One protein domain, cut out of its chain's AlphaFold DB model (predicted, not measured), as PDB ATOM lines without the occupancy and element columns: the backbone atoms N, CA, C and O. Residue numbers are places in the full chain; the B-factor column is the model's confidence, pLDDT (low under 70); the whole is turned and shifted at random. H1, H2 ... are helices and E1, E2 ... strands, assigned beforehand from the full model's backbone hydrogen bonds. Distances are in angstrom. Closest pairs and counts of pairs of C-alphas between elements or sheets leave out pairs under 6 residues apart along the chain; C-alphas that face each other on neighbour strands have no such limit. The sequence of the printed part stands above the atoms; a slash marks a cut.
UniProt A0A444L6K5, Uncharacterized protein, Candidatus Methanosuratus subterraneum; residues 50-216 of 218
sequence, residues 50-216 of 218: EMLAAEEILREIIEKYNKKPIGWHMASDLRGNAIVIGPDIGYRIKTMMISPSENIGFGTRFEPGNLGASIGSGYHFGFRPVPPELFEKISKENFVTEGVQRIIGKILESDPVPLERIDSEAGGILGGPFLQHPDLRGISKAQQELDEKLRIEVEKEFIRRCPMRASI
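AT A GLANCE: This is residues 50 to 216 of the 218 residues of an uncharacterized protein of Candidatus Methanosuratus subterraneum (UniProt A0A444L6K5). A twisted, curled sheet of seven strands runs through the domain; at one end it curls round H1, while the long helix H6 packs on its opposite face. At the other end E6 and E7 meet a helical hairpin, H3 and H4. The printed part has 167 residues, with seven named helices and seven named strands that follow along the chain as E1 H1 E2 E3 E4 E5 H2 E6 H3 H4 E7 H5 H6 H7; the helices hold 68 of the printed residues and the strands 45. The mixed sheet has the order E1 E5 E4 E3 E2 E7 E6, and the class is mixed, helices and strands. The whole is compact, with a radius of gyration of the C-alphas of 17.9 A and spans of 53 by 36 by 30 A.

IN THESE COORDINATES: E1, residues 51 to 53, begins at C-alpha 51 (152.674, 114.215, 167.710). H1, residues 54 to 67, is 20.2 A long. E2, residues 73 to 76, E3, 81 to 85, E4, 90 to 99 and 27.8 A long, and E5, 102 to 110 and 26.1 A long, form a meander, each strand the antiparallel neighbour of the one before. H2 is residues 115 to 119, E6 126 to 130, H3 132 to 140 and H4 146 to 156. E7, residues 172 to 180, is 22.6 A long and bends by 50 degrees at residue 177. After H5, residues 184 to 187, H6, residues 189 to 209, is 30.4 A long. H7, residues 211 to 214, ends at C-alpha 214 (162.145, 133.892, 165.652).

HOW THE PARTS SIT: The sheet has E1 and E6 as edge strands. E1 and E5 are antiparallel, with N 52 and O 107 3.0 A apart; E5 and E4 have N 94 and O 106 at 2.8 A. E7 pairs staggered: antiparallel with E6, N 128 and O 174 2.9 A apart, and parallel with E2, N 76 and O 179 2.9 A apart. There are three layers, helices on both faces of the sheet: H1 and H3 on one, H6 on the other. The closest C-alphas of H1 and E5, Ala 54 and Phe 106, are 4.4 A apart. H6 is over E5 and E4 at a height of 8.1 A; its closest C-alpha pair with E5 is Val 202 and Gly 105, 5.8 A. H2 is on the same face as H6. H3 and H4 touch at Ile 138 and Val 148, C-alphas 5.9 A apart, opposite ways at a tilt of 38 degrees, only just steep. H4 and H5 only graze the sheet, and H7 is not on it. H6 touches H5 only at the corner, with residues 191 to 195 alone, closest C-alphas Gln 192 and Arg 185, 4.6 A. In H1, H2, H3, H4 and H6 every O i to N i+4 pair is within hydrogen-bond range; H5 and H7 are too short for one.

THE WHOLE: The C-alphas farthest apart, Glu 133 and Ser 215, are 53.4 A apart. The printed part has no cut. The link from H4 to E7, residues 157 to 171, is long. Mean pLDDT of the printed part is 90.8; residue 121 is under 70.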
ATOM      1  N   GLU A  50     153.398 109.513 167.556       89.38
ATOM      2  CA  GLU A  50     152.568 110.485 166.850       89.38
ATOM      3  C   GLU A  50     152.445 111.765 167.690       89.38
ATOM      4  O   GLU A  50     152.064 111.718 168.865       89.38
ATOM      5  N   MET A  51     152.802 112.900 167.091       93.44
ATOM      6  CA  MET A  51     152.674 114.215 167.710       93.44
ATOM      7  C   MET A  51     151.516 114.950 167.066       93.44
ATOM      8  O   MET A  51     151.416 115.020 165.843       93.44
ATOM      9  N   LEU A  52     150.657 115.497 167.910       95.06
ATOM     10  CA  LEU A  52     149.462 116.221 167.512       95.06
ATOM     11  C   LEU A  52     149.522 117.632 168.073       95.06
ATOM     12  O   LEU A  52     150.248 117.893 169.041       95.06
ATOM     13  N   ALA A  53     148.745 118.536 167.484       95.69
ATOM     14  CA  ALA A  53     148.605 119.871 168.041       95.69
ATOM     15  C   ALA A  53     148.046 119.773 169.472       95.69
ATOM     16  O   ALA A  53     147.239 118.889 169.786       95.69
ATOM     17  N   ALA A  54     148.478 120.663 170.367       95.94
ATOM     18  CA  ALA A  54     148.039 120.630 171.762       95.94
ATOM     19  C   ALA A  54     146.510 120.717 171.877       95.94
ATOM     20  O   ALA A  54     145.923 120.063 172.733       95.94
ATOM     21  N   GLU A  55     145.852 121.455 170.987       94.69
ATOM     22  CA  GLU A  55     144.398 121.577 170.922       94.69
ATOM     23  C   GLU A  55     143.716 120.240 170.612       94.69
ATOM     24  O   GLU A  55     142.671 119.936 171.185       94.69
ATOM     25  N   GLU A  56     144.302 119.425 169.734       96.75
ATOM     26  CA  GLU A  56     143.786 118.095 169.395       96.75
ATOM     27  C   GLU A  56     143.928 117.140 170.582       96.75
ATOM     28  O   GLU A  56     142.975 116.448 170.941       96.75
ATOM     29  N   ILE A  57     145.082 117.175 171.257       97.44
ATOM     30  CA  ILE A  57     145.317 116.410 172.487       97.44
ATOM     31  C   ILE A  57     144.341 116.829 173.592       97.44
ATOM     32  O   ILE A  57     143.769 115.976 174.269       97.44
ATOM     33  N   LEU A  58     144.109 118.131 173.773       96.00
ATOM     34  CA  LEU A  58     143.174 118.642 174.776       96.00
ATOM     35  C   LEU A  58     141.731 118.212 174.491       96.00
ATOM     36  O   LEU A  58     141.022 117.847 175.428       96.00
ATOM     37  N   ARG A  59     141.299 118.203 173.222       96.88
ATOM     38  CA  ARG A  59     139.979 117.675 172.838       96.88
ATOM     39  C   ARG A  59     139.845 116.203 173.207       96.88
ATOM     40  O   ARG A  59     138.869 115.830 173.851       96.88
ATOM     41  N   GLU A  60     140.845 115.388 172.884       97.12
ATOM     42  CA  GLU A  60     140.832 113.966 173.231       97.12
ATOM     43  C   GLU A  60     140.803 113.733 174.751       97.12
ATOM     44  O   GLU A  60     140.056 112.878 175.236       97.12
ATOM     45  N   ILE A  61     141.587 114.505 175.512       97.44
ATOM     46  CA  ILE A  61     141.576 114.466 176.980       97.44
ATOM     47  C   ILE A  61     140.167 114.748 177.500       97.44
ATOM     48  O   ILE A  61     139.665 113.985 178.320       97.44
ATOM     49  N   ILE A  62     139.517 115.808 177.008       96.75
ATOM     50  CA  ILE A  62     138.160 116.187 177.420       96.75
ATOM     51  C   ILE A  62     137.157 115.076 177.089       96.75
ATOM     52  O   ILE A  62     136.363 114.692 177.948       96.75
ATOM     53  N   GLU A  63     137.214 114.511 175.883       97.06
ATOM     54  CA  GLU A  63     136.322 113.424 175.468       97.06
ATOM     55  C   GLU A  63     136.468 112.175 176.346       97.06
ATOM     56  O   GLU A  63     135.474 111.557 176.736       97.06
ATOM     57  N   LYS A  64     137.704 111.780 176.674       97.25
ATOM     58  CA  LYS A  64     137.953 110.629 177.554       97.25
ATOM     59  C   LYS A  64     137.584 110.935 179.002       97.25
ATOM     60  O   LYS A  64     137.013 110.071 179.669       97.25
ATOM     61  N   TYR A  65     137.863 112.147 179.474       97.25
ATOM     62  CA  TYR A  65     137.487 112.596 180.810       97.25
ATOM     63  C   TYR A  65     135.967 112.552 180.999       97.25
ATOM     64  O   TYR A  65     135.492 111.972 181.973       97.25
ATOM     65  N   ASN A  66     135.190 113.064 180.037       96.81
ATOM     66  CA  ASN A  66     133.725 113.041 180.114       96.81
ATOM     67  C   ASN A  66     133.154 111.615 180.196       96.81
ATOM     68  O   ASN A  66     132.107 111.411 180.808       96.81
ATOM     69  N   LYS A  67     133.842 110.617 179.628       96.94
ATOM     70  CA  LYS A  67     133.440 109.203 179.718       96.94
ATOM     71  C   LYS A  67     133.786 108.572 181.067       96.94
ATOM     72  O   LYS A  67     133.004 107.779 181.583       96.94
ATOM     73  N   LYS A  68     134.960 108.887 181.625       96.94
ATOM     74  CA  LYS A  68     135.469 108.305 182.877       96.94
ATOM     75  C   LYS A  68     136.267 109.364 183.648       96.94
ATOM     76  O   LYS A  68     137.479 109.423 183.468       96.94
ATOM     77  N   PRO A  69     135.622 110.194 184.488       96.25
ATOM     78  CA  PRO A  69     136.281 111.319 185.169       96.25
ATOM     79  C   PRO A  69     137.159 110.892 186.358       96.25
ATOM     80  O   PRO A  69     138.046 111.632 186.775       96.25
ATOM     81  N   ILE A  70     136.948 109.690 186.900       95.44
ATOM     82  CA  ILE A  70     137.732 109.127 188.009       95.44
ATOM     83  C   ILE A  70     139.062 108.568 187.486       95.44
ATOM     84  O   ILE A  70     139.099 107.944 186.426       95.44
ATOM     85  N   GLY A  71     140.142 108.749 188.253       93.56
ATOM     86  CA  GLY A  71     141.483 108.235 187.930       93.56
ATOM     87  C   GLY A  71     142.382 109.210 187.171       93.56
ATOM     88  O   GLY A  71     143.493 108.840 186.801       93.56
ATOM     89  N   TRP A  72     141.930 110.445 186.943       95.81
ATOM     90  CA  TRP A  72     142.748 111.462 186.292       95.81
ATOM     91  C   TRP A  72     143.690 112.153 187.276       95.81
ATOM     92  O   TRP A  72     143.329 112.417 188.422       95.81
ATOM     93  N   HIS A  73     144.886 112.497 186.812       94.75
ATOM     94  CA  HIS A  73     145.874 113.301 187.520       94.75
ATOM     95  C   HIS A  73     146.534 114.265 186.537       94.75
ATOM     96  O   HIS A  73     146.768 113.928 185.378       94.75
ATOM     97  N   MET A  74     146.849 115.473 186.995       93.88
ATOM     98  CA  MET A  74     147.450 116.500 186.152       93.88
ATOM     99  C   MET A  74     148.624 117.146 186.868       93.88
ATOM    100  O   MET A  74     148.529 117.485 188.049       93.88
ATOM    101  N   ALA A  75     149.705 117.366 186.125       93.38
ATOM    102  CA  ALA A  75     150.800 118.213 186.545       93.38
ATOM    103  C   ALA A  75     151.197 119.206 185.458       93.38
ATOM    104  O   ALA A  75     151.114 118.901 184.270       93.38
ATOM    105  N   SER A  76     151.688 120.368 185.867       93.94
ATOM    106  CA  SER A  76     152.323 121.343 184.981       93.94
ATOM    107  C   SER A  76     153.588 121.928 185.605       93.94
ATOM    108  O   SER A  76     153.797 121.834 186.816       93.94
ATOM    109  N   ASP A  77     154.442 122.530 184.781       93.00
ATOM    110  CA  ASP A  77     155.530 123.394 185.242       93.00
ATOM    111  C   ASP A  77     155.450 124.796 184.626       93.00
ATOM    112  O   ASP A  77     154.632 125.093 183.754       93.00
ATOM    113  N   LEU A  78     156.327 125.683 185.099       90.19
ATOM    114  CA  LEU A  78     156.430 127.065 184.621       90.19
ATOM    115  C   LEU A  78     157.051 127.185 183.221       90.19
ATOM    116  O   LEU A  78     157.121 128.280 182.672       90.19
ATOM    117  N   ARG A  79     157.522 126.078 182.635       90.38
ATOM    118  CA  ARG A  79     158.207 126.044 181.336       90.38
ATOM    119  C   ARG A  79     157.253 125.652 180.208       90.38
ATOM    120  O   ARG A  79     157.717 125.351 179.107       90.38
ATOM    121  N   GLY A  80     155.948 125.629 180.478       92.31
ATOM    122  CA  GLY A  80     154.922 125.252 179.510       92.31
ATOM    123  C   GLY A  80     154.809 123.744 179.307       92.31
ATOM    124  O   GLY A  80     154.297 123.307 178.281       92.31
ATOM    125  N   ASN A  81     155.305 122.930 180.241       95.19
ATOM    126  CA  ASN A  81     155.084 121.492 180.187       95.19
ATOM    127  C   ASN A  81     153.833 121.122 180.972       95.19
ATOM    128  O   ASN A  81     153.595 121.645 182.062       95.19
ATOM    129  N   ALA A  82     153.081 120.157 180.454       95.56
ATOM    130  CA  ALA A  82     152.016 119.494 181.185       95.56
ATOM    131  C   ALA A  82     152.089 117.975 180.998       95.56
ATOM    132  O   ALA A  82     152.401 117.477 179.915       95.56
ATOM    133  N   ILE A  83     151.783 117.247 182.068       95.38
ATOM    134  CA  ILE A  83     151.500 115.815 182.045       95.38
ATOM    135  C   ILE A  83     150.059 115.626 182.503       95.38
ATOM    136  O   ILE A  83     149.679 116.100 183.573       95.38
ATOM    137  N   VAL A  84     149.277 114.899 181.714       95.81
ATOM    138  CA  VAL A  84     147.922 114.484 182.078       95.81
ATOM    139  C   VAL A  84     147.881 112.965 182.065       95.81
ATOM    140  O   VAL A  84     148.133 112.350 181.035       95.81
ATOM    141  N   ILE A  85     147.595 112.356 183.209       95.56
ATOM    142  CA  ILE A  85     147.448 110.910 183.363       95.56
ATOM    143  C   ILE A  85     145.967 110.615 183.517       95.56
ATOM    144  O   ILE A  85     145.360 111.066 184.480       95.56
ATOM    145  N   GLY A  86     145.390 109.888 182.571       94.88
ATOM    146  CA  GLY A  86     144.093 109.247 182.729       94.88
ATOM    147  C   GLY A  86     144.243 107.800 183.213       94.88
ATOM    148  O   GLY A  86     145.362 107.310 183.367       94.88
ATOM    149  N   PRO A  87     143.122 107.081 183.394       92.19
ATOM    150  CA  PRO A  87     143.130 105.705 183.895       92.19
ATOM    151  C   PRO A  87     143.952 104.732 183.044       92.19
ATOM    152  O   PRO A  87     144.611 103.850 183.581       92.19
ATOM    153  N   ASP A  88     143.917 104.919 181.723       91.50
ATOM    154  CA  ASP A  88     144.462 103.960 180.758       91.50
ATOM    155  C   ASP A  88     145.483 104.605 179.795       91.50
ATOM    156  O   ASP A  88     146.026 103.937 178.919       91.50
ATOM    157  N   ILE A  89     145.731 105.918 179.907       95.31
ATOM    158  CA  ILE A  89     146.553 106.674 178.952       95.31
ATOM    159  C   ILE A  89     147.183 107.913 179.591       95.31
ATOM    160  O   ILE A  89     146.562 108.583 180.412       95.31
ATOM    161  N   GLY A  90     148.415 108.231 179.199       95.38
ATOM    162  CA  GLY A  90     149.112 109.460 179.555       95.38
ATOM    163  C   GLY A  90     149.266 110.396 178.360       95.38
ATOM    164  O   GLY A  90     149.353 109.962 177.211       95.38
ATOM    165  N   TYR A  91     149.346 111.690 178.644       96.69
ATOM    166  CA  TYR A  91     149.600 112.743 177.670       96.69
ATOM    167  C   TYR A  91     150.718 113.639 178.159       96.69
ATOM    168  O   TYR A  91     150.700 114.103 179.301       96.69
ATOM    169  N   ARG A  92     151.688 113.898 177.286       95.88
ATOM    170  CA  ARG A  92     152.703 114.929 177.492       95.88
ATOM    171  C   ARG A  92     152.407 116.057 176.525       95.88
ATOM    172  O   ARG A  92     152.249 115.805 175.336       95.88
ATOM    173  N   ILE A  93     152.341 117.278 177.036       97.38
ATOM    174  CA  ILE A  93     152.051 118.473 176.247       97.38
ATOM    175  C   ILE A  93     153.153 119.494 176.509       97.38
ATOM    176  O   ILE A  93     153.542 119.718 177.658       97.38
ATOM    177  N   LYS A  94     153.640 120.110 175.435       96.94
ATOM    178  CA  LYS A  94     154.529 121.263 175.455       96.94
ATOM    179  C   LYS A  94     153.807 122.437 174.824       96.94
ATOM    180  O   LYS A  94     153.359 122.332 173.688       96.94
ATOM    181  N   THR A  95     153.749 123.556 175.528       96.00
ATOM    182  CA  THR A  95     153.231 124.815 175.000       96.00
ATOM    183  C   THR A  95     154.277 125.919 175.100       96.00
ATOM    184  O   THR A  95     155.150 125.923 175.971       96.00
ATOM    185  N   MET A  96     154.189 126.864 174.174       94.12
ATOM    186  CA  MET A  96     154.937 128.110 174.150       94.12
ATOM    187  C   MET A  96     153.946 129.241 173.910       94.12
ATOM    188  O   MET A  96     153.183 129.227 172.945       94.12
ATOM    189  N   MET A  97     153.954 130.227 174.799       91.50
ATOM    190  CA  MET A  97     153.129 131.419 174.652       91.50
ATOM    191  C   MET A  97     153.786 132.362 173.638       91.50
ATOM    192  O   MET A  97     154.924 132.781 173.838       91.50
ATOM    193  N   ILE A  98     153.078 132.696 172.558       89.56
ATOM    194  CA  ILE A  98     153.532 133.687 171.569       89.56
ATOM    195  C   ILE A  98     153.068 135.089 171.978       89.56
ATOM    196  O   ILE A  98     153.759 136.088 171.763       89.56
ATOM    197  N   SER A  99     151.859 135.173 172.529       86.69
ATOM    198  CA  SER A  99     151.221 136.404 172.985       86.69
ATOM    199  C   SER A  99     150.272 136.093 174.151       86.69
ATOM    200  O   SER A  99     149.998 134.920 174.406       86.69
ATOM    201  N   PRO A 100     149.728 137.103 174.854       87.31
ATOM    202  CA  PRO A 100     148.773 136.867 175.938       87.31
ATOM    203  C   PRO A 100     147.534 136.046 175.539       87.31
ATOM    204  O   PRO A 100     146.916 135.432 176.404       87.31
ATOM    205  N   SER A 101     147.165 136.033 174.254       86.31
ATOM    206  CA  SER A 101     145.997 135.314 173.729       86.31
ATOM    207  C   SER A 101     146.347 134.118 172.844       86.31
ATOM    208  O   SER A 101     145.450 133.375 172.454       86.31
ATOM    209  N   GLU A 102     147.624 133.916 172.516       88.00
ATOM    210  CA  GLU A 102     148.044 132.920 171.536       88.00
ATOM    211  C   GLU A 102     149.187 132.059 172.059       88.00
ATOM    212  O   GLU A 102     150.211 132.548 172.548       88.00
ATOM    213  N   ASN A 103     149.029 130.752 171.883       92.12
ATOM    214  CA  ASN A 103     150.056 129.766 172.151       92.12
ATOM    215  C   ASN A 103     150.232 128.834 170.943       92.12
ATOM    216  O   ASN A 103     149.355 128.710 170.092       92.12
ATOM    217  N   ILE A 104     151.413 128.230 170.860       94.56
ATOM    218  CA  ILE A 104     151.682 127.053 170.036       94.56
ATOM    219  C   ILE A 104     151.939 125.915 171.000       94.56
ATOM    220  O   ILE A 104     152.683 126.080 171.969       94.56
ATOM    221  N   GLY A 105     151.382 124.749 170.716       96.44
ATOM    222  CA  GLY A 105     151.711 123.570 171.480       96.44
ATOM    223  C   GLY A 105     151.598 122.299 170.676       96.44
ATOM    224  O   GLY A 105     150.823 122.205 169.729       96.44
ATOM    225  N   PHE A 106     152.358 121.309 171.114       97.81
ATOM    226  CA  PHE A 106     152.252 119.939 170.647       97.81
ATOM    227  C   PHE A 106     152.147 119.014 171.842       97.81
ATOM    228  O   PHE A 106     152.651 119.306 172.932       97.81
ATOM    229  N   GLY A 107     151.519 117.872 171.632       97.25
ATOM    230  CA  GLY A 107     151.526 116.810 172.610       97.25
ATOM    231  C   GLY A 107     151.557 115.442 171.967       97.25
ATOM    232  O   GLY A 107     151.448 115.281 170.752       97.25
ATOM    233  N   THR A 108     151.735 114.443 172.813       96.69
ATOM    234  CA  THR A 108     151.747 113.050 172.396       96.69
ATOM    235  C   THR A 108     151.242 112.151 173.510       96.69
ATOM    236  O   THR A 108     151.254 112.511 174.694       96.69
ATOM    237  N   ARG A 109     150.769 110.978 173.097       95.56
ATOM    238  CA  ARG A 109     150.261 109.923 173.968       95.56
ATOM    239  C   ARG A 109     151.424 109.078 174.468       95.56
ATOM    240  O   ARG A 109     152.392 108.852 173.747       95.56
ATOM    241  N   PHE A 110     151.308 108.572 175.684       93.12
ATOM    242  CA  PHE A 110     152.244 107.598 176.225       93.12
ATOM    243  C   PHE A 110     151.544 106.654 177.200       93.12
ATOM    244  O   PHE A 110     150.468 106.952 177.721       93.12
ATOM    245  N   GLU A 111     152.159 105.506 177.457       92.00
ATOM    246  CA  GLU A 111     151.675 104.570 178.468       92.00
ATOM    247  C   GLU A 111     152.048 105.079 179.868       92.00
ATOM    248  O   GLU A 111     153.233 105.268 180.153       92.00
ATOM    249  N   PRO A 112     151.071 105.322 180.760       88.69
ATOM    250  CA  PRO A 112     151.317 106.032 182.012       88.69
ATOM    251  C   PRO A 112     152.197 105.249 182.996       88.69
ATOM    252  O   PRO A 112     152.856 105.863 183.837       88.69
ATOM    253  N   GLY A 113     152.234 103.914 182.907       86.44
ATOM    254  CA  GLY A 113     152.986 103.066 183.832       86.44
ATOM    255  C   GLY A 113     152.626 103.361 185.292       86.44
ATOM    256  O   GLY A 113     151.455 103.456 185.651       86.44
ATOM    257  N   ASN A 114     153.637 103.561 186.138       82.94
ATOM    258  CA  ASN A 114     153.464 103.947 187.544       82.94
ATOM    259  C   ASN A 114     153.418 105.472 187.773       82.94
ATOM    260  O   ASN A 114     153.359 105.917 188.919       82.94
ATOM    261  N   LEU A 115     153.431 106.286 186.712       83.38
ATOM    262  CA  LEU A 115     153.588 107.736 186.823       83.38
ATOM    263  C   LEU A 115     152.409 108.427 187.515       83.38
ATOM    264  O   LEU A 115     152.586 109.464 188.155       83.38
ATOM    265  N   GLY A 116     151.222 107.817 187.456       77.56
ATOM    266  CA  GLY A 116     150.055 108.267 188.213       77.56
ATOM    267  C   GLY A 116     150.321 108.336 189.720       77.56
ATOM    268  O   GLY A 116     149.912 109.299 190.361       77.56
ATOM    269  N   ALA A 117     151.090 107.393 190.275       78.44
ATOM    270  CA  ALA A 117     151.446 107.395 191.695       78.44
ATOM    271  C   ALA A 117     152.451 108.504 192.054       78.44
ATOM    272  O   ALA A 117     152.399 109.044 193.153       78.44
ATOM    273  N   SER A 118     153.346 108.871 191.130       78.25
ATOM    274  CA  SER A 118     154.335 109.940 191.343       78.25
ATOM    275  C   SER A 118     153.737 111.345 191.251       78.25
ATOM    276  O   SER A 118     154.302 112.289 191.798       78.25
ATOM    277  N   ILE A 119     152.620 111.495 190.535       78.12
ATOM    278  CA  ILE A 119     151.960 112.786 190.290       78.12
ATOM    279  C   ILE A 119     150.695 112.960 191.152       78.12
ATOM    280  O   ILE A 119     150.258 114.087 191.396       78.12
ATOM    281  N   GLY A 120     150.096 111.865 191.621       72.69
ATOM    282  CA  GLY A 120     148.851 111.877 192.378       72.69
ATOM    283  C   GLY A 120     148.971 112.590 193.726       72.69
ATOM    284  O   GLY A 120     149.871 112.323 194.515       72.69
ATOM    285  N   SER A 121     148.016 113.473 194.025       68.50
ATOM    286  CA  SER A 121     147.934 114.203 195.300       68.50
ATOM    287  C   SER A 121     146.960 113.561 196.299       68.50
ATOM    288  O   SER A 121     146.389 114.261 197.131       68.50
ATOM    289  N   GLY A 122     146.681 112.261 196.159       81.12
ATOM    290  CA  GLY A 122     145.668 111.534 196.940       81.12
ATOM    291  C   GLY A 122     144.218 111.713 196.465       81.12
ATOM    292  O   GLY A 122     143.371 110.903 196.817       81.12
ATOM    293  N   TYR A 123     143.943 112.703 195.611       88.50
ATOM    294  CA  TYR A 123     142.637 112.913 194.977       88.50
ATOM    295  C   TYR A 123     142.754 112.868 193.452       88.50
ATOM    296  O   TYR A 123     143.808 113.170 192.880       88.50
ATOM    297  N   HIS A 124     141.649 112.537 192.789       93.00
ATOM    298  CA  HIS A 124     141.543 112.610 191.334       93.00
ATOM    299  C   HIS A 124     141.394 114.062 190.876       93.00
ATOM    300  O   HIS A 124     140.561 114.808 191.401       93.00
ATOM    301  N   PHE A 125     142.180 114.449 189.876       94.38
ATOM    302  CA  PHE A 125     141.950 115.666 189.115       94.38
ATOM    303  C   PHE A 125     140.576 115.601 188.447       94.38
ATOM    304  O   PHE A 125     140.206 114.586 187.860       94.38
ATOM    305  N   GLY A 126     139.847 116.707 188.485       94.81
ATOM    306  CA  GLY A 126     138.644 116.873 187.690       94.81
ATOM    307  C   GLY A 126     137.821 118.065 188.137       94.81
ATOM    308  O   GLY A 126     138.276 118.912 188.910       94.81
ATOM    309  N   PHE A 127     136.600 118.115 187.629       95.56
ATOM    310  CA  PHE A 127     135.630 119.164 187.886       95.56
ATOM    311  C   PHE A 127     134.588 118.671 188.878       95.56
ATOM    312  O   PHE A 127     134.042 117.581 188.720       95.56
ATOM    313  N   ARG A 128     134.314 119.480 189.900       95.12
ATOM    314  CA  ARG A 128     133.313 119.188 190.927       95.12
ATOM    315  C   ARG A 128     132.353 120.366 191.045       95.12
ATOM    316  O   ARG A 128     132.829 121.499 191.190       95.12
ATOM    317  N   PRO A 129     131.032 120.143 190.969       94.62
ATOM    318  CA  PRO A 129     130.063 121.202 191.192       94.62
ATOM    319  C   PRO A 129     130.167 121.677 192.642       94.62
ATOM    320  O   PRO A 129     130.272 120.868 193.563       94.62
ATOM    321  N   VAL A 130     130.133 122.988 192.846       93.69
ATOM    322  CA  VAL A 130     130.126 123.589 194.180       93.69
ATOM    323  C   VAL A 130     128.717 124.113 194.463       93.69
ATOM    324  O   VAL A 130     128.231 124.956 193.701       93.69
ATOM    325  N   PRO A 131     128.055 123.655 195.542       91.94
ATOM    326  CA  PRO A 131     126.769 124.200 195.966       91.94
ATOM    327  C   PRO A 131     126.833 125.726 196.162       91.94
ATOM    328  O   PRO A 131     127.839 126.205 196.698       91.94
ATOM    329  N   PRO A 132     125.784 126.494 195.800       91.69
ATOM    330  CA  PRO A 132     125.759 127.956 195.939       91.69
ATOM    331  C   PRO A 132     126.178 128.468 197.318       91.69
ATOM    332  O   PRO A 132     126.985 129.387 197.422       91.69
ATOM    333  N   GLU A 133     125.722 127.808 198.378       91.25
ATOM    334  CA  GLU A 133     126.033 128.161 199.767       91.25
ATOM    335  C   GLU A 133     127.523 128.005 200.107       91.25
ATOM    336  O   GLU A 133     128.098 128.812 200.841       91.25
ATOM    337  N   LEU A 134     128.165 126.949 199.597       90.69
ATOM    338  CA  LEU A 134     129.599 126.727 199.795       90.69
ATOM    339  C   LEU A 134     130.410 127.684 198.932       90.69
ATOM    340  O   LEU A 134     131.421 128.215 199.385       90.69
ATOM    341  N   PHE A 135     129.945 127.931 197.712       90.69
ATOM    342  CA  PHE A 135     130.573 128.866 196.799       90.69
ATOM    343  C   PHE A 135     130.582 130.290 197.372       90.69
ATOM    344  O   PHE A 135     131.627 130.936 197.384       90.69
ATOM    345  N   GLU A 136     129.459 130.753 197.927       89.69
ATOM    346  CA  GLU A 136     129.353 132.072 198.548       89.69
ATOM    347  C   GLU A 136     130.339 132.229 199.717       89.69
ATOM    348  O   GLU A 136     131.047 133.236 199.793       89.69
ATOM    349  N   LYS A 137     130.465 131.206 200.574       88.12
ATOM    350  CA  LYS A 137     131.446 131.190 201.674       88.12
ATOM    351  C   LYS A 137     132.877 131.303 201.156       88.12
ATOM    352  O   LYS A 137     133.636 132.136 201.635       88.12
ATOM    353  N   ILE A 138     133.224 130.513 200.138       88.38
ATOM    354  CA  ILE A 138     134.559 130.545 199.529       88.38
ATOM    355  C   ILE A 138     134.834 131.909 198.881       88.38
ATOM    356  O   ILE A 138     135.938 132.425 199.004       88.38
ATOM    357  N   SER A 139     133.846 132.516 198.219       85.44
ATOM    358  CA  SER A 139     134.024 133.790 197.506       85.44
ATOM    359  C   SER A 139     134.223 135.005 198.415       85.44
ATOM    360  O   SER A 139     134.809 135.996 197.984       85.44
ATOM    361  N   LYS A 140     133.722 134.949 199.654       84.88
ATOM    362  CA  LYS A 140     133.781 136.064 200.612       84.88
ATOM    363  C   LYS A 140     135.020 136.019 201.504       84.88
ATOM    364  O   LYS A 140     135.335 137.014 202.150       84.88
ATOM    365  N   GLU A 141     135.705 134.882 201.554       79.62
ATOM    366  CA  GLU A 141     136.844 134.653 202.437       79.62
ATOM    367  C   GLU A 141     138.168 134.582 201.666       79.62
ATOM    368  O   GLU A 141     138.229 134.221 200.492       79.62
ATOM    369  N   ASN A 142     139.273 134.894 202.349       73.38
ATOM    370  CA  ASN A 142     140.602 134.652 201.797       73.38
ATOM    371  C   ASN A 142     140.871 133.142 201.736       73.38
ATOM    372  O   ASN A 142     140.759 132.452 202.743       73.38
ATOM    373  N   PHE A 143     141.351 132.644 200.594       70.94
ATOM    374  CA  PHE A 143     141.677 131.222 200.383       70.94
ATOM    375  C   PHE A 143     142.687 130.621 201.377       70.94
ATOM    376  O   PHE A 143     142.851 129.404 201.433       70.94
ATOM    377  N   VAL A 144     143.383 131.460 202.146       73.62
ATOM    378  CA  VAL A 144     144.402 131.060 203.127       73.62
ATOM    379  C   VAL A 144     143.787 130.732 204.497       73.62
ATOM    380  O   VAL A 144     144.476 130.192 205.357       73.62
ATOM    381  N   THR A 145     142.498 131.008 204.730       80.69
ATOM    382  CA  THR A 145     141.861 130.660 206.007       80.69
ATOM    383  C   THR A 145     141.689 129.143 206.138       80.69
ATOM    384  O   THR A 145     141.312 128.447 205.191       80.69
ATOM    385  N   GLU A 146     141.919 128.608 207.342       83.00
ATOM    386  CA  GLU A 146     141.679 127.185 207.640       83.00
ATOM    387  C   GLU A 146     140.224 126.767 207.355       83.00
ATOM    388  O   GLU A 146     139.959 125.624 206.977       83.00
ATOM    389  N   GLY A 147     139.281 127.708 207.495       85.31
ATOM    390  CA  GLY A 147     137.870 127.520 207.167       85.31
ATOM    391  C   GLY A 147     137.654 127.154 205.699       85.31
ATOM    392  O   GLY A 147     137.052 126.115 205.412       85.31
ATOM    393  N   VAL A 148     138.205 127.944 204.771       86.94
ATOM    394  CA  VAL A 148     138.102 127.683 203.326       86.94
ATOM    395  C   VAL A 148     138.803 126.380 202.947       86.94
ATOM    396  O   VAL A 148     138.240 125.587 202.193       86.94
ATOM    397  N   GLN A 149     139.978 126.097 203.514       88.06
ATOM    398  CA  GLN A 149     140.697 124.843 203.248       88.06
ATOM    399  C   GLN A 149     139.885 123.607 203.660       88.06
ATOM    400  O   GLN A 149     139.837 122.622 202.923       88.06
ATOM    401  N   ARG A 150     139.170 123.668 204.791       90.69
ATOM    402  CA  ARG A 150     138.277 122.585 205.227       90.69
ATOM    403  C   ARG A 150     137.095 122.394 204.276       90.69
ATOM    404  O   ARG A 150     136.713 121.258 204.009       90.69
ATOM    405  N   ILE A 151     136.513 123.484 203.768       91.62
ATOM    406  CA  ILE A 151     135.427 123.414 202.777       91.62
ATOM    407  C   ILE A 151     135.940 122.779 201.481       91.62
ATOM    408  O   ILE A 151     135.309 121.867 200.957       91.62
ATOM    409  N   ILE A 152     137.102 123.216 200.995       91.50
ATOM    410  CA  ILE A 152     137.745 122.653 199.807       91.50
ATOM    411  C   ILE A 152     138.011 121.159 199.985       91.50
ATOM    412  O   ILE A 152     137.673 120.390 199.092       91.50
ATOM    413  N   GLY A 153     138.560 120.742 201.130       91.56
ATOM    414  CA  GLY A 153     138.800 119.329 201.437       91.56
ATOM    415  C   GLY A 153     137.528 118.490 201.308       91.56
ATOM    416  O   GLY A 153     137.522 117.507 200.576       91.56
ATOM    417  N   LYS A 154     136.418 118.956 201.897       92.62
ATOM    418  CA  LYS A 154     135.108 118.296 201.763       92.62
ATOM    419  C   LYS A 154     134.621 118.206 200.319       92.62
ATOM    420  O   LYS A 154     134.008 117.218 199.941       92.62
ATOM    421  N   ILE A 155     134.867 119.233 199.501       93.56
ATOM    422  CA  ILE A 155     134.509 119.172 198.080       93.56
ATOM    423  C   ILE A 155     135.399 118.143 197.373       93.56
ATOM    424  O   ILE A 155     134.891 117.356 196.586       93.56
ATOM    425  N   LEU A 156     136.702 118.099 197.661       93.31
ATOM    426  CA  LEU A 156     137.638 117.158 197.034       93.31
ATOM    427  C   LEU A 156     137.355 115.684 197.357       93.31
ATOM    428  O   LEU A 156     137.696 114.833 196.536       93.31
ATOM    429  N   GLU A 157     136.716 115.398 198.493       92.75
ATOM    430  CA  GLU A 157     136.219 114.059 198.851       92.75
ATOM    431  C   GLU A 157     135.120 113.555 197.904       92.75
ATOM    432  O   GLU A 157     134.942 112.347 197.770       92.75
ATOM    433  N   SER A 158     134.395 114.452 197.226       92.88
ATOM    434  CA  SER A 158     133.431 114.051 196.196       92.88
ATOM    435  C   SER A 158     134.124 113.647 194.893       92.88
ATOM    436  O   SER A 158     135.194 114.160 194.546       92.88
ATOM    437  N   ASP A 159     133.503 112.743 194.139       95.00
ATOM    438  CA  ASP A 159     134.044 112.312 192.854       95.00
ATOM    439  C   ASP A 159     133.958 113.425 191.794       95.00
ATOM    440  O   ASP A 159     132.980 114.179 191.743       95.00
ATOM    441  N   PRO A 160     134.965 113.536 190.908       96.31
ATOM    442  CA  PRO A 160     134.878 114.418 189.755       96.31
ATOM    443  C   PRO A 160     133.766 113.959 188.802       96.31
ATOM    444  O   PRO A 160     133.536 112.764 188.611       96.31
ATOM    445  N   VAL A 161     133.102 114.916 188.155       96.75
ATOM    446  CA  VAL A 161     131.990 114.657 187.228       96.75
ATOM    447  C   VAL A 161     132.354 115.036 185.789       96.75
ATOM    448  O   VAL A 161     133.226 115.887 185.578       96.75
ATOM    449  N   PRO A 162     131.691 114.443 184.776       96.19
ATOM    450  CA  PRO A 162     131.792 114.900 183.391       96.19
ATOM    451  C   PRO A 162     131.380 116.367 183.259       96.19
ATOM    452  O   PRO A 162     130.442 116.800 183.930       96.19
ATOM    453  N   LEU A 163     132.015 117.112 182.349       92.19
ATOM    454  CA  LEU A 163     131.704 118.532 182.125       92.19
ATOM    455  C   LEU A 163     130.234 118.754 181.740       92.19
ATOM    456  O   LEU A 163     129.623 119.724 182.171       92.19
ATOM    457  N   GLU A 164     129.653 117.825 180.984       90.69
ATOM    458  CA  GLU A 164     128.252 117.866 180.538       90.69
ATOM    459  C   GLU A 164     127.238 117.680 181.678       90.69
ATOM    460  O   GLU A 164     126.073 118.034 181.526       90.69
ATOM    461  N   ARG A 165     127.663 117.121 182.821       90.56
ATOM    462  CA  ARG A 165     126.809 116.908 184.004       90.56
ATOM    463  C   ARG A 165     126.927 118.021 185.038       90.56
ATOM    464  O   ARG A 165     126.347 117.914 186.117       90.56
ATOM    465  N   ILE A 166     127.709 119.055 184.753       89.44
ATOM    466  CA  ILE A 166     127.801 120.206 185.638       89.44
ATOM    467  C   ILE A 166     126.509 121.002 185.480       89.44
ATOM    468  O   ILE A 166     126.286 121.648 184.457       89.44
ATOM    469  N   ASP A 167     125.656 120.914 186.498       82.25
ATOM    470  CA  ASP A 167     124.350 121.558 186.491       82.25
ATOM    471  C   ASP A 167     124.478 123.081 186.369       82.25
ATOM    472  O   ASP A 167     125.367 123.729 186.931       82.25
ATOM    473  N   SER A 168     123.516 123.656 185.661       75.69
ATOM    474  CA  SER A 168     123.250 125.075 185.647       75.69
ATOM    475  C   SER A 168     123.015 125.681 187.041       75.69
ATOM    476  O   SER A 168     123.363 126.850 187.225       75.69
ATOM    477  N   GLU A 169     122.494 124.901 187.991       82.06
ATOM    478  CA  GLU A 169     122.180 125.314 189.367       82.06
ATOM    479  C   GLU A 169     123.401 125.340 190.305       82.06
ATOM    480  O   GLU A 169     123.323 125.856 191.424       82.06
ATOM    481  N   ALA A 170     124.555 124.826 189.869       86.62
ATOM    482  CA  ALA A 170     125.782 124.913 190.653       86.62
ATOM    483  C   ALA A 170     126.216 126.380 190.833       86.62
ATOM    484  O   ALA A 170     126.261 127.156 189.875       86.62
ATOM    485  N   GLY A 171     126.607 126.752 192.056       88.38
ATOM    486  CA  GLY A 171     127.117 128.096 192.349       88.38
ATOM    487  C   GLY A 171     128.487 128.366 191.730       88.38
ATOM    488  O   GLY A 171     128.818 129.504 191.409       88.38
ATOM    489  N   GLY A 172     129.276 127.312 191.523       90.94
ATOM    490  CA  GLY A 172     130.563 127.373 190.842       90.94
ATOM    491  C   GLY A 172     131.131 125.987 190.563       90.94
ATOM    492  O   GLY A 172     130.502 124.969 190.855       90.94
ATOM    493  N   ILE A 173     132.339 125.945 189.997       93.81
ATOM    494  CA  ILE A 173     133.038 124.696 189.674       93.81
ATOM    495  C   ILE A 173     134.417 124.713 190.321       93.81
ATOM    496  O   ILE A 173     135.209 125.638 190.107       93.81
ATOM    497  N   LEU A 174     134.715 123.658 191.077       93.75
ATOM    498  CA  LEU A 174     136.047 123.382 191.586       93.75
ATOM    499  C   LEU A 174     136.810 122.525 190.576       93.75
ATOM    500  O   LEU A 174     136.438 121.379 190.336       93.75
ATOM    501  N   GLY A 175     137.880 123.071 190.001       92.50
ATOM    502  CA  GLY A 175     138.824 122.336 189.165       92.50
ATOM    503  C   GLY A 175     140.073 121.941 189.948       92.50
ATOM    504  O   GLY A 175     140.737 122.794 190.546       92.50
ATOM    505  N   GLY A 176     140.423 120.657 189.914       89.94
ATOM    506  CA  GLY A 176     141.648 120.141 190.516       89.94
ATOM    507  C   GLY A 176     141.455 118.829 191.284       89.94
ATOM    508  O   GLY A 176     140.462 118.134 191.075       89.94
ATOM    509  N   PRO A 177     142.410 118.477 192.154       91.25
ATOM    510  CA  PRO A 177     143.697 119.152 192.313       91.25
ATOM    511  C   PRO A 177     144.645 118.864 191.145       91.25
ATOM    512  O   PRO A 177     144.575 117.806 190.524       91.25
ATOM    513  N   PHE A 178     145.558 119.794 190.868       89.62
ATOM    514  CA  PHE A 178     146.701 119.548 189.986       89.62
ATOM    515  C   PHE A 178     148.019 119.904 190.682       89.62
ATOM    516  O   PHE A 178     148.083 120.737 191.596       89.62
ATOM    517  N   LEU A 179     149.085 119.228 190.267       90.19
ATOM    518  CA  LEU A 179     150.433 119.442 190.773       90.19
ATOM    519  C   LEU A 179     151.132 120.512 189.933       90.19
ATOM    520  O   LEU A 179     151.228 120.388 188.718       90.19
ATOM    521  N   GLN A 180     151.677 121.542 190.570       89.69
ATOM    522  CA  GLN A 180     152.637 122.418 189.907       89.69
ATOM    523  C   GLN A 180     154.027 122.013 190.378       89.69
ATOM    524  O   GLN A 180     154.339 122.128 191.564       89.69
ATOM    525  N   HIS A 181     154.829 121.483 189.465       88.19
ATOM    526  CA  HIS A 181     156.192 121.045 189.732       88.19
ATOM    527  C   HIS A 181     157.179 122.100 189.204       88.19
ATOM    528  O   HIS A 181     156.888 122.736 188.190       88.19
ATOM    529  N   PRO A 182     158.349 122.308 189.837       87.06
ATOM    530  CA  PRO A 182     159.357 123.228 189.306       87.06
ATOM    531  C   PRO A 182     159.876 122.813 187.918       87.06
ATOM    532  O   PRO A 182     160.104 123.671 187.068       87.06
ATOM    533  N   ASP A 183     160.041 121.508 187.676       88.81
ATOM    534  CA  ASP A 183     160.500 120.971 186.387       88.81
ATOM    535  C   ASP A 183     159.976 119.552 186.129       88.81
ATOM    536  O   ASP A 183     160.410 118.599 186.777       88.81
ATOM    537  N   LEU A 184     159.044 119.376 185.190       88.62
ATOM    538  CA  LEU A 184     158.481 118.054 184.889       88.62
ATOM    539  C   LEU A 184     159.418 117.148 184.076       88.62
ATOM    540  O   LEU A 184     159.058 116.002 183.806       88.62
ATOM    541  N   ARG A 185     160.589 117.627 183.642       85.12
ATOM    542  CA  ARG A 185     161.590 116.797 182.946       85.12
ATOM    543  C   ARG A 185     162.321 115.863 183.905       85.12
ATOM    544  O   ARG A 185     162.737 114.787 183.503       85.12
ATOM    545  N   GLY A 186     162.441 116.260 185.174       82.56
ATOM    546  CA  GLY A 186     163.134 115.486 186.209       82.56
ATOM    547  C   GLY A 186     162.388 114.234 186.676       82.56
ATOM    548  O   GLY A 186     162.929 113.467 187.462       82.56
ATOM    549  N   ILE A 187     161.158 114.020 186.202       84.12
ATOM    550  CA  ILE A 187     160.312 112.897 186.615       84.12
ATOM    551  C   ILE A 187     160.880 111.554 186.134       84.12
ATOM    552  O   ILE A 187     160.901 110.583 186.886       84.12
ATOM    553  N   SER A 188     161.327 111.479 184.880       85.31
ATOM    554  CA  SER A 188     162.008 110.299 184.347       85.31
ATOM    555  C   SER A 188     162.791 110.644 183.084       85.31
ATOM    556  O   SER A 188     162.470 111.598 182.375       85.31
ATOM    557  N   LYS A 189     163.788 109.817 182.754       87.81
ATOM    558  CA  LYS A 189     164.574 109.977 181.523       87.81
ATOM    559  C   LYS A 189     163.697 109.944 180.264       87.81
ATOM    560  O   LYS A 189     163.880 110.759 179.368       87.81
ATOM    561  N   ALA A 190     162.694 109.064 180.227       86.81
ATOM    562  CA  ALA A 190     161.752 108.990 179.110       86.81
ATOM    563  C   ALA A 190     160.944 110.291 178.947       86.81
ATOM    564  O   ALA A 190     160.739 110.755 177.828       86.81
ATOM    565  N   GLN A 191     160.528 110.918 180.054       88.44
ATOM    566  CA  GLN A 191     159.823 112.203 180.010       88.44
ATOM    567  C   GLN A 191     160.739 113.346 179.563       88.44
ATOM    568  O   GLN A 191     160.290 114.235 178.847       88.44
ATOM    569  N   GLN A 192     162.023 113.310 179.928       91.31
ATOM    570  CA  GLN A 192     163.017 114.267 179.441       91.31
ATOM    571  C   GLN A 192     163.242 114.146 177.925       91.31
ATOM    572  O   GLN A 192     163.263 115.155 177.225       91.31
ATOM    573  N   GLU A 193     163.388 112.927 177.405       91.69
ATOM    574  CA  GLU A 193     163.547 112.688 175.964       91.69
ATOM    575  C   GLU A 193     162.300 113.113 175.177       91.69
ATOM    576  O   GLU A 193     162.406 113.682 174.090       91.69
ATOM    577  N   LEU A 194     161.109 112.871 175.732       91.50
ATOM    578  CA  LEU A 194     159.847 113.290 175.129       91.50
ATOM    579  C   LEU A 194     159.686 114.814 175.119       91.50
ATOM    580  O   LEU A 194     159.230 115.377 174.126       91.50
ATOM    581  N   ASP A 195     160.092 115.477 176.202       92.69
ATOM    582  CA  ASP A 195     160.110 116.935 176.307       92.69
ATOM    583  C   ASP A 195     160.970 117.570 175.215       92.69
ATOM    584  O   ASP A 195     160.526 118.498 174.546       92.69
ATOM    585  N   GLU A 196     162.170 117.031 174.996       93.56
ATOM    586  CA  GLU A 196     163.095 117.549 173.990       93.56
ATOM    587  C   GLU A 196     162.524 117.413 172.574       93.56
ATOM    588  O   GLU A 196     162.606 118.340 171.769       93.56
ATOM    589  N   LYS A 197     161.862 116.290 172.285       93.75
ATOM    590  CA  LYS A 197     161.192 116.081 170.998       93.75
ATOM    591  C   LYS A 197     160.044 117.069 170.780       93.75
ATOM    592  O   LYS A 197     159.976 117.705 169.732       93.75
ATOM    593  N   LEU A 198     159.177 117.251 171.776       95.38
ATOM    594  CA  LEU A 198     158.071 118.211 171.693       95.38
ATOM    595  C   LEU A 198     158.570 119.659 171.594       95.38
ATOM    596  O   LEU A 198     157.978 120.469 170.886       95.38
ATOM    597  N   ARG A 199     159.675 119.986 172.275       95.25
ATOM    598  CA  ARG A 199     160.325 121.298 172.188       95.25
ATOM    599  C   ARG A 199     160.744 121.609 170.754       95.25
ATOM    600  O   ARG A 199     160.474 122.713 170.292       95.25
ATOM    601  N   ILE A 200     161.352 120.646 170.059       94.81
ATOM    602  CA  ILE A 200     161.758 120.794 168.656       94.81
ATOM    603  C   ILE A 200     160.542 121.075 167.761       94.81
ATOM    604  O   ILE A 200     160.609 121.974 166.926       94.81
ATOM    605  N   GLU A 201     159.426 120.360 167.933       95.06
ATOM    606  CA  GLU A 201     158.224 120.597 167.116       95.06
ATOM    607  C   GLU A 201     157.575 121.956 167.392       95.06
ATOM    608  O   GLU A 201     157.238 122.686 166.458       95.06
ATOM    609  N   VAL A 202     157.480 122.358 168.662       95.50
ATOM    610  CA  VAL A 202     157.005 123.702 169.028       95.50
ATOM    611  C   VAL A 202     157.908 124.784 168.431       95.50
ATOM    612  O   VAL A 202     157.410 125.784 167.920       95.50
ATOM    613  N   GLU A 203     159.226 124.588 168.454       93.94
ATOM    614  CA  GLU A 203     160.190 125.535 167.894       93.94
ATOM    615  C   GLU A 203     160.078 125.644 166.367       93.94
ATOM    616  O   GLU A 203     160.044 126.755 165.831       93.94
ATOM    617  N   LYS A 204     159.949 124.515 165.657       93.62
ATOM    618  CA  LYS A 204     159.696 124.494 164.207       93.62
ATOM    619  C   LYS A 204     158.444 125.288 163.857       93.62
ATOM    620  O   LYS A 204     158.470 126.121 162.949       93.62
ATOM    621  N   GLU A 205     157.366 125.056 164.595       94.19
ATOM    622  CA  GLU A 205     156.095 125.726 164.362       94.19
ATOM    623  C   GLU A 205     156.158 127.219 164.704       94.19
ATOM    624  O   GLU A 205     155.618 128.047 163.969       94.19
ATOM    625  N   PHE A 206     156.892 127.593 165.753       93.31
ATOM    626  CA  PHE A 206     157.151 128.990 166.089       93.31
ATOM    627  C   PHE A 206     157.928 129.713 164.982       93.31
ATOM    628  O   PHE A 206     157.521 130.797 164.561       93.31
ATOM    629  N   ILE A 207     158.992 129.106 164.448       93.44
ATOM    630  CA  ILE A 207     159.752 129.661 163.315       93.44
ATOM    631  C   ILE A 207     158.850 129.822 162.086       93.44
ATOM    632  O   ILE A 207     158.912 130.843 161.401       93.44
ATOM    633  N   ARG A 208     157.993 128.831 161.819       92.38
ATOM    634  CA  ARG A 208     157.077 128.834 160.674       92.38
ATOM    635  C   ARG A 208     156.006 129.922 160.786       92.38
ATOM    636  O   ARG A 208     155.744 130.611 159.803       92.38
ATOM    637  N   ARG A 209     155.372 130.072 161.955       91.00
ATOM    638  CA  ARG A 209     154.270 131.029 162.180       91.00
ATOM    639  C   ARG A 209     154.755 132.447 162.471       91.00
ATOM    640  O   ARG A 209     154.054 133.405 162.157       91.00
ATOM    641  N   CYS A 210     155.931 132.600 163.074       89.94
ATOM    642  CA  CYS A 210     156.453 133.883 163.543       89.94
ATOM    643  C   CYS A 210     157.915 134.119 163.113       89.94
ATOM    644  O   CYS A 210     158.757 134.398 163.970       89.94
ATOM    645  N   PRO A 211     158.243 134.083 161.805       90.00
ATOM    646  CA  PRO A 211     159.629 134.122 161.327       90.00
ATOM    647  C   PRO A 211     160.392 135.376 161.779       90.00
ATOM    648  O   PRO A 211     161.528 135.274 162.233       90.00
ATOM    649  N   MET A 212     159.740 136.545 161.748       90.12
ATOM    650  CA  MET A 212     160.334 137.816 162.189       90.12
ATOM    651  C   MET A 212     160.608 137.870 163.697       90.12
ATOM    652  O   MET A 212     161.529 138.549 164.133       90.12
ATOM    653  N   ARG A 213     159.804 137.179 164.518       87.56
ATOM    654  CA  ARG A 213     160.075 137.084 165.962       87.56
ATOM    655  C   ARG A 213     161.175 136.068 166.221       87.56
ATOM    656  O   ARG A 213     162.068 136.336 167.011       87.56
ATOM    657  N   ALA A 214     161.140 134.936 165.523       88.25
ATOM    658  CA  ALA A 214     162.145 133.892 165.652       88.25
ATOM    659  C   ALA A 214     163.560 134.389 165.316       88.25
ATOM    660  O   ALA A 214     164.509 133.973 165.972       88.25
ATOM    661  N   SER A 215     163.712 135.315 164.363       87.06
ATOM    662  CA  SER A 215     165.018 135.903 164.035       87.06
ATOM    663  C   SER A 215     165.617 136.779 165.140       87.06
ATOM    664  O   SER A 215     166.816 137.008 165.116       87.06
ATOM    665  N   ILE A 216     164.817 137.278 166.091       87.50
ATOM    666  CA  ILE A 216     165.303 138.116 167.206       87.50
ATOM    667  C   ILE A 216     165.946 137.260 168.309       87.50
ATOM    668  O   ILE A 216     166.812 137.738 169.034       87.50
TER     669      ILE A 216